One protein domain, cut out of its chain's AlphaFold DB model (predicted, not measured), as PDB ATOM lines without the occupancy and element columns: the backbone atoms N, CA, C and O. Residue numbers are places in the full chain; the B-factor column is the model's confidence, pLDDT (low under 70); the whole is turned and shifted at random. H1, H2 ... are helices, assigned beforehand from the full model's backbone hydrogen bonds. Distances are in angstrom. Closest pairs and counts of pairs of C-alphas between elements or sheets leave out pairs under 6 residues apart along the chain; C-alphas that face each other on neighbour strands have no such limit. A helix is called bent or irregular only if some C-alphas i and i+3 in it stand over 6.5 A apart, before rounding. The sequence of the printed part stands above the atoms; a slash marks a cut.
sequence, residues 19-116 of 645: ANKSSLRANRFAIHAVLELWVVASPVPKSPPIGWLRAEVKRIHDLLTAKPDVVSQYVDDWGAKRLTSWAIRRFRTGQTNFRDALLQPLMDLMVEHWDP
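AT A GLANCE: This is residues 19 to 116 of the 645 residues of the protein "Hypothetical protein" of Symbiodinium sp. CCMP2592 (UniProt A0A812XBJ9). One long straight helix, H3, makes the longest axis, with H1 and H2 packed across one side of it and H4 side by side with H1, near the last residues of H3. H1 turns sharply near residue 29, with a kink of 79 degrees. The printed part has 98 residues with four named helices, in the order H1, H2, H3, H4, and no named strand; the class is all helix. The whole is compact, with a radius of gyration of the C-alphas of 13.4 A, and only just elongated, spanning 41 by 27 by 18 A.

IN THESE COORDINATES: H1 covers residues 21 to 39, from C-alpha 21 at (43.359, 95.299, 35.977), 20.8 A from first to last C-alpha. It is irregular: C-alphas 26 and 29 are 8.3 A apart. H2 covers residues 50 to 63, 19.6 A. H3 covers residues 70 to 91, 31.5 A. H4 covers residues 104 to 114, 15.1 A, ending with C-alpha 114 at (62.872, 85.814, 37.047).

HOW THE PARTS SIT: H3 is the hub. Its residues 73 to 81 touch H2, closest at the C-alphas of Arg 54 and Asp 77, 5.6 A, at a steep tilt of 59 degrees, opposite ways. Its residues 80 to 87 touch H1, about perpendicular at 86 degrees; the closest C-alphas, of Ile 31 and Thr 84, are 6.1 A apart. Its residues 87 to 91 only just touch H4, with 3 pairs of C-alphas within 8 A, the closest those of Phe 91 and Met 107, 6.5 A. H1 touches H4 at a shallow tilt of 29 degrees, the same way; the closest C-alphas, of His 32 and Leu 106, are 5.8 A apart. H1 and H2 are near each other, and H2 and H4 are apart. Every O i to N i+4 pair is within hydrogen-bond range in H3, against 12 of 15 in H1, 9 of 10 in H2 and 6 of 7 in H4.

THE WHOLE: The two C-alphas farthest apart, of Lys 67 and Thr 96, are 41.5 A apart. The printed part has no cut. The link from H3 to H4, residues 92 to 103, is long; the other two are short. Mean pLDDT of the printed part is 93.3, and no printed residue is under 70.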
ATOM      1  N   ALA A  19      41.875  93.210  43.884       96.56
ATOM      2  CA  ALA A  19      42.893  93.238  42.835       96.56
ATOM      3  C   ALA A  19      42.275  92.949  41.461       96.56
ATOM      4  O   ALA A  19      41.768  91.861  41.209       96.56
ATOM      5  N   ASN A  20      42.324  93.948  40.584       96.00
ATOM      6  CA  ASN A  20      41.782  93.915  39.232       96.00
ATOM      7  C   ASN A  20      42.667  94.770  38.301       96.00
ATOM      8  O   ASN A  20      43.467  95.583  38.774       96.00
ATOM      9  N   LYS A  21      42.507  94.626  36.978       95.69
ATOM     10  CA  LYS A  21      43.359  95.299  35.977       95.69
ATOM     11  C   LYS A  21      43.319  96.834  36.068       95.69
ATOM     12  O   LYS A  21      44.358  97.471  35.919       95.69
ATOM     13  N   SER A  22      42.155  97.431  36.348       96.38
ATOM     14  CA  SER A  22      42.014  98.889  36.504       96.38
ATOM     15  C   SER A  22      42.769  99.385  37.736       96.38
ATOM     16  O   SER A  22      43.638 100.252  37.633       96.38
ATOM     17  N   SER A  23      42.544  98.755  38.888       96.69
ATOM     18  CA  SER A  23      43.211  99.165  40.120       96.69
ATOM     19  C   SER A  23      44.716  98.845  40.108       96.69
ATOM     20  O   SER A  23      45.481  99.561  40.748       96.69
ATOM     21  N   LEU A  24      45.199  97.871  39.320       97.06
ATOM     22  CA  LEU A  24      46.641  97.731  39.067       97.06
ATOM     23  C   LEU A  24      47.187  98.877  38.194       97.06
ATOM     24  O   LEU A  24      48.191  99.478  38.568       97.06
ATOM     25  N   ARG A  25      46.511  99.262  37.099       96.56
ATOM     26  CA  ARG A  25      46.882 100.442  36.277       96.56
ATOM     27  C   ARG A  25      46.953 101.729  37.101       96.56
ATOM     28  O   ARG A  25      47.885 102.518  36.922       96.56
ATOM     29  N   ALA A  26      45.993 101.927  38.005       96.38
ATOM     30  CA  ALA A  26      45.936 103.074  38.906       96.38
ATOM     31  C   ALA A  26      47.115 103.098  39.899       96.38
ATOM     32  O   ALA A  26      47.676 104.160  40.164       96.38
ATOM     33  N   ASN A  27      47.533 101.930  40.399       96.88
ATOM     34  CA  ASN A  27      48.599 101.789  41.396       96.88
ATOM     35  C   ASN A  27      49.981 101.444  40.824       96.88
ATOM     36  O   ASN A  27      50.908 101.232  41.603       96.88
ATOM     37  N   ARG A  28      50.139 101.389  39.495       96.69
ATOM     38  CA  ARG A  28      51.313 100.808  38.820       96.69
ATOM     39  C   ARG A  28      52.660 101.234  39.406       96.69
ATOM     40  O   ARG A  28      53.478 100.374  39.676       96.69
ATOM     41  N   PHE A  29      52.854 102.520  39.710       95.06
ATOM     42  CA  PHE A  29      54.102 103.038  40.287       95.06
ATOM     43  C   PHE A  29      54.372 102.546  41.719       95.06
ATOM     44  O   PHE A  29      55.518 102.291  42.072       95.06
ATOM     45  N   ALA A  30      53.333 102.391  42.545       94.19
ATOM     46  CA  ALA A  30      53.474 101.848  43.896       94.19
ATOM     47  C   ALA A  30      53.763 100.340  43.861       94.19
ATOM     48  O   ALA A  30      54.570  99.852  44.645       94.19
ATOM     49  N   ILE A  31      53.143  99.609  42.928       96.62
ATOM     50  CA  ILE A  31      53.378  98.169  42.758       96.62
ATOM     51  C   ILE A  31      54.737  97.895  42.097       96.62
ATOM     52  O   ILE A  31      55.404  96.955  42.506       96.62
ATOM     53  N   HIS A  32      55.191  98.746  41.171       96.56
ATOM     54  CA  HIS A  32      56.542  98.707  40.598       96.56
ATOM     55  C   HIS A  32      57.608  98.890  41.685       96.56
ATOM     56  O   HIS A  32      58.456  98.026  41.843       96.56
ATOM     57  N   ALA A  33      57.490  99.916  42.537       94.25
ATOM     58  CA  ALA A  33      58.421 100.130  43.653       94.25
ATOM     59  C   ALA A  33      58.409  98.996  44.706       94.25
ATOM     60  O   ALA A  33      59.408  98.769  45.385       94.25
ATOM     61  N   VAL A  34      57.290  98.272  44.857       95.19
ATOM     62  CA  VAL A  34      57.228  97.043  45.672       95.19
ATOM     63  C   VAL A  34      57.887  95.863  44.950       95.19
ATOM     64  O   VAL A  34      58.569  95.078  45.603       95.19
ATOM     65  N   LEU A  35      57.714  95.738  43.630       97.00
ATOM     66  CA  LEU A  35      58.353  94.706  42.811       97.00
ATOM     67  C   LEU A  35      59.873  94.898  42.746       97.00
ATOM     68  O   LEU A  35      60.568  93.940  43.045       97.00
ATOM     69  N   GLU A  36      60.390  96.109  42.501       96.38
ATOM     70  CA  GLU A  36      61.832  96.447  42.513       96.38
ATOM     71  C   GLU A  36      62.547  95.910  43.764       96.38
ATOM     72  O   GLU A  36      63.660  95.395  43.705       96.38
ATOM     73  N   LEU A  37      61.896  96.030  44.924       95.62
ATOM     74  CA  LEU A  37      62.428  95.574  46.208       95.62
ATOM     75  C   LEU A  37      62.201  94.079  46.461       95.62
ATOM     76  O   LEU A  37      62.871  93.507  47.320       95.62
ATOM     77  N   TRP A  38      61.244  93.464  45.767       97.12
ATOM     78  CA  TRP A  38      60.851  92.074  45.964       97.12
ATOM     79  C   TRP A  38      61.537  91.102  45.001       97.12
ATOM     80  O   TRP A  38      61.933  90.027  45.443       97.12
ATOM     81  N   VAL A  39      61.737  91.470  43.731       97.00
ATOM     82  CA  VAL A  39      62.460  90.638  42.752       97.00
ATOM     83  C   VAL A  39      63.902  90.385  43.215       97.00
ATOM     84  O   VAL A  39      64.346  89.245  43.268       97.00
ATOM     85  N   VAL A  40      64.574  91.418  43.738       96.12
ATOM     86  CA  VAL A  40      65.912  91.319  44.358       96.12
ATOM     87  C   VAL A  40      65.908  90.502  45.666       96.12
ATOM     88  O   VAL A  40      66.939  89.973  46.074       96.12
ATOM     89  N   ALA A  41      64.762  90.384  46.345       96.56
ATOM     90  CA  ALA A  41      64.620  89.653  47.610       96.56
ATOM     91  C   ALA A  41      64.101  88.209  47.444       96.56
ATOM     92  O   ALA A  41      63.969  87.486  48.434       96.56
ATOM     93  N   SER A  42      63.773  87.786  46.220       97.19
ATOM     94  CA  SER A  42      63.153  86.494  45.933       97.19
ATOM     95  C   SER A  42      63.558  86.014  44.540       97.19
ATOM     96  O   SER A  42      63.007  86.534  43.578       97.19
ATOM     97  N   PRO A  43      64.404  84.978  44.389       95.38
ATOM     98  CA  PRO A  43      64.843  84.479  43.075       95.38
ATOM     99  C   PRO A  43      63.762  83.694  42.301       95.38
ATOM    100  O   PRO A  43      64.058  83.028  41.323       95.38
ATOM    101  N   VAL A  44      62.510  83.710  42.769       96.19
ATOM    102  CA  VAL A  44      61.384  82.939  42.216       96.19
ATOM    103  C   VAL A  44      60.144  83.845  42.156       96.19
ATOM    104  O   VAL A  44      59.918  84.585  43.128       96.19
ATOM    105  N   PRO A  45      59.291  83.748  41.112       96.56
ATOM    106  CA  PRO A  45      58.030  84.489  40.972       96.56
ATOM    107  C   PRO A  45      56.944  84.038  41.973       96.56
ATOM    108  O   PRO A  45      55.907  83.463  41.625       96.56
ATOM    109  N   LYS A  46      57.169  84.327  43.260       97.12
ATOM    110  CA  LYS A  46      56.250  84.087  44.386       97.12
ATOM    111  C   LYS A  46      55.819  85.402  45.034       97.12
ATOM    112  O   LYS A  46      56.545  86.391  45.001       97.12
ATOM    113  N   SER A  47      54.628  85.437  45.633       96.94
ATOM    114  CA  SER A  47      54.091  86.660  46.251       96.94
ATOM    115  C   SER A  47      54.852  87.049  47.534       96.94
ATOM    116  O   SER A  47      55.145  86.163  48.339       96.94
ATOM    117  N   PRO A  48      55.109  88.352  47.786       97.19
ATOM    118  CA  PRO A  48      55.711  88.807  49.039       97.19
ATOM    119  C   PRO A  48      54.890  88.399  50.281       97.19
ATOM    120  O   PRO A  48      53.666  88.598  50.313       97.19
ATOM    121  N   PRO A  49      55.539  87.893  51.351       97.56
ATOM    122  CA  PRO A  49      54.901  87.665  52.643       97.56
ATOM    123  C   PRO A  49      54.292  88.950  53.215       97.56
ATOM    124  O   PRO A  49      54.898  90.020  53.162       97.56
ATOM    125  N   ILE A  50      53.114  88.849  53.844       96.12
ATOM    126  CA  ILE A  50      52.405  90.029  54.378       96.12
ATOM    127  C   ILE A  50      53.212  90.768  55.461       96.12
ATOM    128  O   ILE A  50      53.113  91.985  55.560       96.12
ATOM    129  N   GLY A  51      54.039  90.061  56.241       96.62
ATOM    130  CA  GLY A  51      54.919  90.676  57.243       96.62
ATOM    131  C   GLY A  51      56.011  91.555  56.626       96.62
ATOM    132  O   GLY A  51      56.216  92.680  57.076       96.62
ATOM    133  N   TRP A  52      56.649  91.080  55.549       96.81
ATOM    134  CA  TRP A  52      57.630  91.853  54.779       96.81
ATOM    135  C   TRP A  52      56.969  93.084  54.149       96.81
ATOM    136  O   TRP A  52      57.451  94.204  54.311       96.81
ATOM    137  N   LEU A  53      55.801  92.895  53.526       96.00
ATOM    138  CA  LEU A  53      55.069  93.977  52.867       96.00
ATOM    139  C   LEU A  53      54.619  95.067  53.849       96.00
ATOM    140  O   LEU A  53      54.817  96.245  53.569       96.00
ATOM    141  N   ARG A  54      54.116  94.691  55.033       95.75
ATOM    142  CA  ARG A  54      53.812  95.624  56.136       95.75
ATOM    143  C   ARG A  54      55.035  96.429  56.573       95.75
ATOM    144  O   ARG A  54      54.931  97.630  56.806       95.75
ATOM    145  N   ALA A  55      56.198  95.787  56.674       95.06
ATOM    146  CA  ALA A  55      57.449  96.446  57.054       95.06
ATOM    147  C   ALA A  55      58.003  97.386  55.963       95.06
ATOM    148  O   ALA A  55      58.813  98.265  56.271       95.06
ATOM    149  N   GLU A  56      57.585  97.224  54.705       93.88
ATOM    150  CA  GLU A  56      57.920  98.130  53.602       93.88
ATOM    151  C   GLU A  56      56.898  99.269  53.471       93.88
ATOM    152  O   GLU A  56      57.282 100.435  53.487       93.88
ATOM    153  N   VAL A  57      55.595  98.965  53.461       91.94
ATOM    154  CA  VAL A  57      54.508  99.961  53.415       91.94
ATOM    155  C   VAL A  57      54.572 100.900  54.620       91.94
ATOM    156  O   VAL A  57      54.521 102.117  54.437       91.94
ATOM    157  N   LYS A  58      54.807 100.381  55.838       91.81
ATOM    158  CA  LYS A  58      55.062 101.224  57.017       91.81
ATOM    159  C   LYS A  58      56.237 102.176  56.777       91.81
ATOM    160  O   LYS A  58      56.092 103.374  56.983       91.81
ATOM    161  N   ARG A  59      57.371 101.671  56.279       90.75
ATOM    162  CA  ARG A  59      58.569 102.486  56.010       90.75
ATOM    163  C   ARG A  59      58.314 103.559  54.954       90.75
ATOM    164  O   ARG A  59      58.863 104.649  55.062       90.75
ATOM    165  N   ILE A  60      57.474 103.277  53.958       86.56
ATOM    166  CA  ILE A  60      57.036 104.251  52.952       86.56
ATOM    167  C   ILE A  60      56.174 105.348  53.596       86.56
ATOM    168  O   ILE A  60      56.376 106.520  53.282       86.56
ATOM    169  N   HIS A  61      55.264 105.019  54.518       88.62
ATOM    170  CA  HIS A  61      54.518 106.032  55.280       88.62
ATOM    171  C   HIS A  61      55.429 106.853  56.211       88.62
ATOM    172  O   HIS A  61      55.355 108.082  56.178       88.62
ATOM    173  N   ASP A  62      56.325 106.194  56.959       89.69
ATOM    174  CA  ASP A  62      57.299 106.827  57.860       89.69
ATOM    175  C   ASP A  62      58.195 107.826  57.090       89.69
ATOM    176  O   ASP A  62      58.335 108.984  57.488       89.69
ATOM    177  N   LEU A  63      58.750 107.414  55.938       86.50
ATOM    178  CA  LEU A  63      59.582 108.252  55.057       86.50
ATOM    179  C   LEU A  63      58.824 109.430  54.436       86.50
ATOM    180  O   LEU A  63      59.421 110.470  54.161       86.50
ATOM    181  N   LEU A  64      57.523 109.269  54.189       84.88
ATOM    182  CA  LEU A  64      56.655 110.309  53.631       84.88
ATOM    183  C   LEU A  64      55.934 111.121  54.723       84.88
ATOM    184  O   LEU A  64      55.016 111.876  54.407       84.88
ATOM    185  N   THR A  65      56.359 110.953  55.983       75.44
ATOM    186  CA  THR A  65      55.930 111.676  57.193       75.44
ATOM    187  C   THR A  65      54.422 111.713  57.455       75.44
ATOM    188  O   THR A  65      53.942 112.527  58.248       75.44
ATOM    189  N   ALA A  66      53.665 110.774  56.883       72.44
ATOM    190  CA  ALA A  66      52.322 110.494  57.368       72.44
ATOM    191  C   ALA A  66      52.397 109.664  58.650       72.44
ATOM    192  O   ALA A  66      53.075 108.643  58.705       72.44
ATOM    193  N   LYS A  67      51.576 110.033  59.632       83.44
ATOM    194  CA  LYS A  67      50.947 109.038  60.501       83.44
ATOM    195  C   LYS A  67      49.685 108.574  59.764       83.44
ATOM    196  O   LYS A  67      48.705 109.321  59.783       83.44
ATOM    197  N   PRO A  68      49.701 107.445  59.031       80.38
ATOM    198  CA  PRO A  68      48.484 106.935  58.420       80.38
ATOM    199  C   PRO A  68      47.494 106.560  59.526       80.38
ATOM    200  O   PRO A  68      47.881 106.109  60.604       80.38
ATOM    201  N   ASP A  69      46.205 106.723  59.247       89.31
ATOM    202  CA  ASP A  69      45.177 106.039  60.028       89.31
ATOM    203  C   ASP A  69      45.389 104.515  59.902       89.31
ATOM    204  O   ASP A  69      45.715 104.016  58.823       89.31
ATOM    205  N   VAL A  70      45.193 103.782  61.000       91.06
ATOM    206  CA  VAL A  70      45.436 102.332  61.087       91.06
ATOM    207  C   VAL A  70      44.594 101.558  60.066       91.06
ATOM    208  O   VAL A  70      45.083 100.597  59.472       91.06
ATOM    209  N   VAL A  71      43.356 101.992  59.798       88.56
ATOM    210  CA  VAL A  71      42.492 101.362  58.785       88.56
ATOM    211  C   VAL A  71      43.042 101.614  57.380       88.56
ATOM    212  O   VAL A  71      43.073 100.711  56.545       88.56
ATOM    213  N   SER A  72      43.519 102.829  57.113       89.69
ATOM    214  CA  SER A  72      44.142 103.198  55.842       89.69
ATOM    215  C   SER A  72      45.452 102.447  55.598       89.69
ATOM    216  O   SER A  72      45.613 101.906  54.507       89.69
ATOM    217  N   GLN A  73      46.318 102.311  56.610       91.88
ATOM    218  CA  GLN A  73      47.525 101.485  56.514       91.88
ATOM    219  C   GLN A  73      47.175 100.017  56.233       91.88
ATOM    220  O   GLN A  73      47.718  99.431  55.305       91.88
ATOM    221  N   TYR A  74      46.209  99.438  56.955       93.38
ATOM    222  CA  TYR A  74      45.767  98.055  56.736       93.38
ATOM    223  C   TYR A  74      45.224  97.819  55.313       93.38
ATOM    224  O   TYR A  74      45.465  96.767  54.713       93.38
ATOM    225  N   VAL A  75      44.501  98.797  54.754       92.75
ATOM    226  CA  VAL A  75      44.014  98.770  53.363       92.75
ATOM    227  C   VAL A  75      45.162  98.882  52.357       92.75
ATOM    228  O   VAL A  75      45.130  98.188  51.339       92.75
ATOM    229  N   ASP A  76      46.174  99.706  52.631       94.31
ATOM    230  CA  ASP A  76      47.361  99.831  51.783       94.31
ATOM    231  C   ASP A  76      48.237  98.553  51.842       94.31
ATOM    232  O   ASP A  76      48.613  98.032  50.791       94.31
ATOM    233  N   ASP A  77      48.454  97.962  53.026       95.19
ATOM    234  CA  ASP A  77      49.188  96.697  53.241       95.19
ATOM    235  C   ASP A  77      48.586  95.526  52.438       95.19
ATOM    236  O   ASP A  77      49.260  94.845  51.655       95.19
ATOM    237  N   TRP A  78      47.288  95.264  52.638       96.69
ATOM    238  CA  TRP A  78      46.581  94.167  51.969       96.69
ATOM    239  C   TRP A  78      46.311  94.463  50.497       96.69
ATOM    240  O   TRP A  78      46.311  93.542  49.677       96.69
ATOM    241  N   GLY A  79      46.102  95.735  50.158       96.75
ATOM    242  CA  GLY A  79      45.974  96.207  48.790       96.75
ATOM    243  C   GLY A  79      47.224  95.922  47.972       96.75
ATOM    244  O   GLY A  79      47.131  95.291  46.919       96.75
ATOM    245  N   ALA A  80      48.391  96.303  48.499       96.88
ATOM    246  CA  ALA A  80      49.681  96.034  47.883       96.88
ATOM    247  C   ALA A  80      49.900  94.524  47.730       96.88
ATOM    248  O   ALA A  80      50.158  94.067  46.619       96.88
ATOM    249  N   LYS A  81      49.666  93.720  48.785       97.38
ATOM    250  CA  LYS A  81      49.788  92.251  48.689       97.38
ATOM    251  C   LYS A  81      48.927  91.677  47.566       97.38
ATOM    252  O   LYS A  81      49.421  90.885  46.766       97.38
ATOM    253  N   ARG A  82      47.645  92.051  47.503       97.38
ATOM    254  CA  ARG A  82      46.709  91.516  46.503       97.38
ATOM    255  C   ARG A  82      47.071  91.964  45.085       97.38
ATOM    256  O   ARG A  82      47.011  91.139  44.179       97.38
ATOM    257  N   LEU A  83      47.477  93.218  44.889       97.81
ATOM    258  CA  LEU A  83      47.867  93.750  43.578       97.81
ATOM    259  C   LEU A  83      49.201  93.168  43.083       97.81
ATOM    260  O   LEU A  83      49.262  92.717  41.942       97.81
ATOM    261  N   THR A  84      50.229  93.080  43.933       97.56
ATOM    262  CA  THR A  84      51.501  92.418  43.595       97.56
ATOM    263  C   THR A  84      51.287  90.923  43.323       97.56
ATOM    264  O   THR A  84      51.754  90.413  42.313       97.56
ATOM    265  N   SER A  85      50.497  90.219  44.145       97.62
ATOM    266  CA  SER A  85      50.105  88.817  43.896       97.62
ATOM    267  C   SER A  85      49.356  88.625  42.568       97.62
ATOM    268  O   SER A  85      49.513  87.596  41.913       97.62
ATOM    269  N   TRP A  86      48.531  89.590  42.156       97.06
ATOM    270  CA  TRP A  86      47.819  89.547  40.875       97.06
ATOM    271  C   TRP A  86      48.760  89.811  39.692       97.06
ATOM    272  O   TRP A  86      48.669  89.105  38.693       97.06
ATOM    273  N   ALA A  87      49.702  90.753  39.821       97.00
ATOM    274  CA  ALA A  87      50.734  91.004  38.811       97.00
ATOM    275  C   ALA A  87      51.619  89.765  38.581       97.00
ATOM    276  O   ALA A  87      51.732  89.306  37.449       97.00
ATOM    277  N   ILE A  88      52.142  89.158  39.654       96.81
ATOM    278  CA  ILE A  88      52.994  87.956  39.587       96.81
ATOM    279  C   ILE A  88      52.230  86.756  39.001       96.81
ATOM    280  O   ILE A  88      52.774  86.002  38.199       96.81
ATOM    281  N   ARG A  89      50.940  86.588  39.336       96.00
ATOM    282  CA  ARG A  89      50.107  85.551  38.701       96.00
ATOM    283  C   ARG A  89      49.871  85.808  37.213       96.00
ATOM    284  O   ARG A  89      49.824  84.849  36.458       96.00
ATOM    285  N   ARG A  90      49.745  87.068  36.776       95.06
ATOM    286  CA  ARG A  90      49.605  87.401  35.347       95.06
ATOM    287  C   ARG A  90      50.907  87.216  34.565       95.06
ATOM    288  O   ARG A  90      50.838  86.715  33.449       95.06
ATOM    289  N   PHE A  91      52.054  87.510  35.175       95.25
ATOM    290  CA  PHE A  91      53.380  87.151  34.660       95.25
ATOM    291  C   PHE A  91      53.497  85.632  34.439       95.25
ATOM    292  O   PHE A  91      53.691  85.188  33.311       95.25
ATOM    293  N   ARG A  92      53.201  84.819  35.467       94.00
ATOM    294  CA  ARG A  92      53.199  83.341  35.373       94.00
ATOM    295  C   ARG A  92      52.179  82.743  34.387       94.00
ATOM    296  O   ARG A  92      52.270  81.558  34.094       94.00
ATOM    297  N   THR A  93      51.223  83.518  33.862       92.62
ATOM    298  CA  THR A  93      50.325  83.080  32.765       92.62
ATOM    299  C   THR A  93      50.862  83.392  31.359       92.62
ATOM    300  O   THR A  93      50.107  83.317  30.388       92.62
ATOM    301  N   GLY A  94      52.147  83.739  31.240       85.12
ATOM    302  CA  GLY A  94      52.838  84.013  29.981       85.12
ATOM    303  C   GLY A  94      52.638  85.445  29.480       85.12
ATOM    304  O   GLY A  94      51.513  85.954  29.423       85.12
ATOM    305  N   GLN A  95      53.737  86.088  29.067       72.94
ATOM    306  CA  GLN A  95      53.763  87.490  28.624       72.94
ATOM    307  C   GLN A  95      52.754  87.785  27.496       72.94
ATOM    308  O   GLN A  95      52.098  88.829  27.482       72.94
ATOM    309  N   THR A  96      52.573  86.837  26.568       78.50
ATOM    310  CA  THR A  96      51.743  86.957  25.352       78.50
ATOM    311  C   THR A  96      50.278  87.332  25.618       78.50
ATOM    312  O   THR A  96      49.642  87.995  24.788       78.50
ATOM    313  N   ASN A  97      49.757  86.961  26.792       77.25
ATOM    314  CA  ASN A  97      48.399  87.259  27.248       77.25
ATOM    315  C   ASN A  97      48.242  88.685  27.815       77.25
ATOM    316  O   ASN A  97      47.121  89.172  27.983       77.25
ATOM    317  N   PHE A  98      49.340  89.383  28.119       82.12
ATOM    318  CA  PHE A  98      49.333  90.609  28.917       82.12
ATOM    319  C   PHE A  98      49.600  91.887  28.103       82.12
ATOM    320  O   PHE A  98      50.421  92.726  28.454       82.12
ATOM    321  N   ARG A  99      48.835  92.073  27.021       87.19
ATOM    322  CA  ARG A  99      48.923  93.234  26.109       87.19
ATOM    323  C   ARG A  99      48.425  94.543  26.748       87.19
ATOM    324  O   ARG A  99      47.358  95.051  26.402       87.19
ATOM    325  N   ASP A 100      49.150  95.074  27.730       94.81
ATOM    326  CA  ASP A 100      48.804  96.306  28.444       94.81
ATOM    327  C   ASP A 100      50.021  97.222  28.623       94.81
ATOM    328  O   ASP A 100      50.705  97.174  29.641       94.81
ATOM    329  N   ALA A 101      50.258  98.108  27.653       96.00
ATOM    330  CA  ALA A 101      51.415  99.009  27.619       96.00
ATOM    331  C   ALA A 101      51.584  99.896  28.875       96.00
ATOM    332  O   ALA A 101      52.693 100.318  29.185       96.00
ATOM    333  N   LEU A 102      50.513 100.159  29.638       96.31
ATOM    334  CA  LEU A 102      50.599 100.888  30.915       96.31
ATOM    335  C   LEU A 102      51.169 100.051  32.068       96.31
ATOM    336  O   LEU A 102      51.475 100.604  33.123       96.31
ATOM    337  N   LEU A 103      51.252  98.736  31.898       96.50
ATOM    338  CA  LEU A 103      51.753  97.773  32.874       96.50
ATOM    339  C   LEU A 103      52.943  96.959  32.347       96.50
ATOM    340  O   LEU A 103      53.516  96.200  33.123       96.50
ATOM    341  N   GLN A 104      53.345  97.162  31.087       95.44
ATOM    342  CA  GLN A 104      54.533  96.555  30.484       95.44
ATOM    343  C   GLN A 104      55.794  96.727  31.359       95.44
ATOM    344  O   GLN A 104      56.373  95.699  31.680       95.44
ATOM    345  N   PRO A 105      56.113  97.910  31.939       97.00
ATOM    346  CA  PRO A 105      57.293  98.053  32.808       97.00
ATOM    347  C   PRO A 105      57.289  97.162  34.057       97.00
ATOM    348  O   PRO A 105      58.343  96.850  34.595       97.00
ATOM    349  N   LEU A 106      56.112  96.738  34.543       97.31
ATOM    350  CA  LEU A 106      56.035  95.781  35.651       97.31
ATOM    351  C   LEU A 106      56.344  94.356  35.176       97.31
ATOM    352  O   LEU A 106      56.826  93.566  35.977       97.31
ATOM    353  N   MET A 107      56.036  94.024  33.920       96.12
ATOM    354  CA  MET A 107      56.390  92.741  33.310       96.12
ATOM    355  C   MET A 107      57.873  92.717  32.946       96.12
ATOM    356  O   MET A 107      58.546  91.791  33.370       96.12
ATOM    357  N   ASP A 108      58.386  93.760  32.289       95.19
ATOM    358  CA  ASP A 108      59.802  93.899  31.912       95.19
ATOM    359  C   ASP A 108      60.726  93.691  33.131       95.19
ATOM    360  O   ASP A 108      61.633  92.864  33.098       95.19
ATOM    361  N   LEU A 109      60.411  94.348  34.256       96.94
ATOM    362  CA  LEU A 109      61.109  94.200  35.542       96.94
ATOM    363  C   LEU A 109      61.055  92.771  36.120       96.94
ATOM    364  O   LEU A 109      61.973  92.357  36.826       96.94
ATOM    365  N   MET A 110      59.966  92.032  35.881       96.50
ATOM    366  CA  MET A 110      59.824  90.641  36.331       96.50
ATOM    367  C   MET A 110      60.551  89.665  35.393       96.50
ATOM    368  O   MET A 110      61.128  88.708  35.896       96.50
ATOM    369  N   VAL A 111      60.591  89.928  34.081       94.94
ATOM    370  CA  VAL A 111      61.403  89.174  33.104       94.94
ATOM    371  C   VAL A 111      62.887  89.302  33.461       94.94
ATOM    372  O   VAL A 111      63.530  88.302  33.751       94.94
ATOM    373  N   GLU A 112      63.387  90.539  33.598       95.25
ATOM    374  CA  GLU A 112      64.787  90.876  33.930       95.25
ATOM    375  C   GLU A 112      65.352  90.128  35.159       95.25
ATOM    376  O   GLU A 112      66.561  89.934  35.263       95.25
ATOM    377  N   HIS A 113      64.494  89.710  36.097       96.00
ATOM    378  CA  HIS A 113      64.900  89.114  37.372       96.00
ATOM    379  C   HIS A 113      64.446  87.661  37.600       96.00
ATOM    380  O   HIS A 113      64.983  87.011  38.500       96.00
ATOM    381  N   TRP A 114      63.449  87.159  36.863       95.69
ATOM    382  CA  TRP A 114      62.872  85.814  37.047       95.69
ATOM    383  C   TRP A 114      62.786  84.981  35.765       95.69
ATOM    384  O   TRP A 114      62.353  83.835  35.844       95.69
ATOM    385  N   ASP A 115      63.168  85.549  34.624       92.12
ATOM    386  CA  ASP A 115      63.163  84.908  33.306       92.12
ATOM    387  C   ASP A 115      64.467  85.270  32.546       92.12
ATOM    388  O   ASP A 115      64.416  85.826  31.448       92.12
ATOM    389  N   PRO A 116      65.665  85.065  33.149       78.06
ATOM    390  CA  PRO A 116      66.937  85.459  32.531       78.06
ATOM    391  C   PRO A 116      67.319  84.568  31.339       78.06
ATOM    392  O   PRO A 116      68.184  84.943  30.546       78.06
TER     393      PRO A 116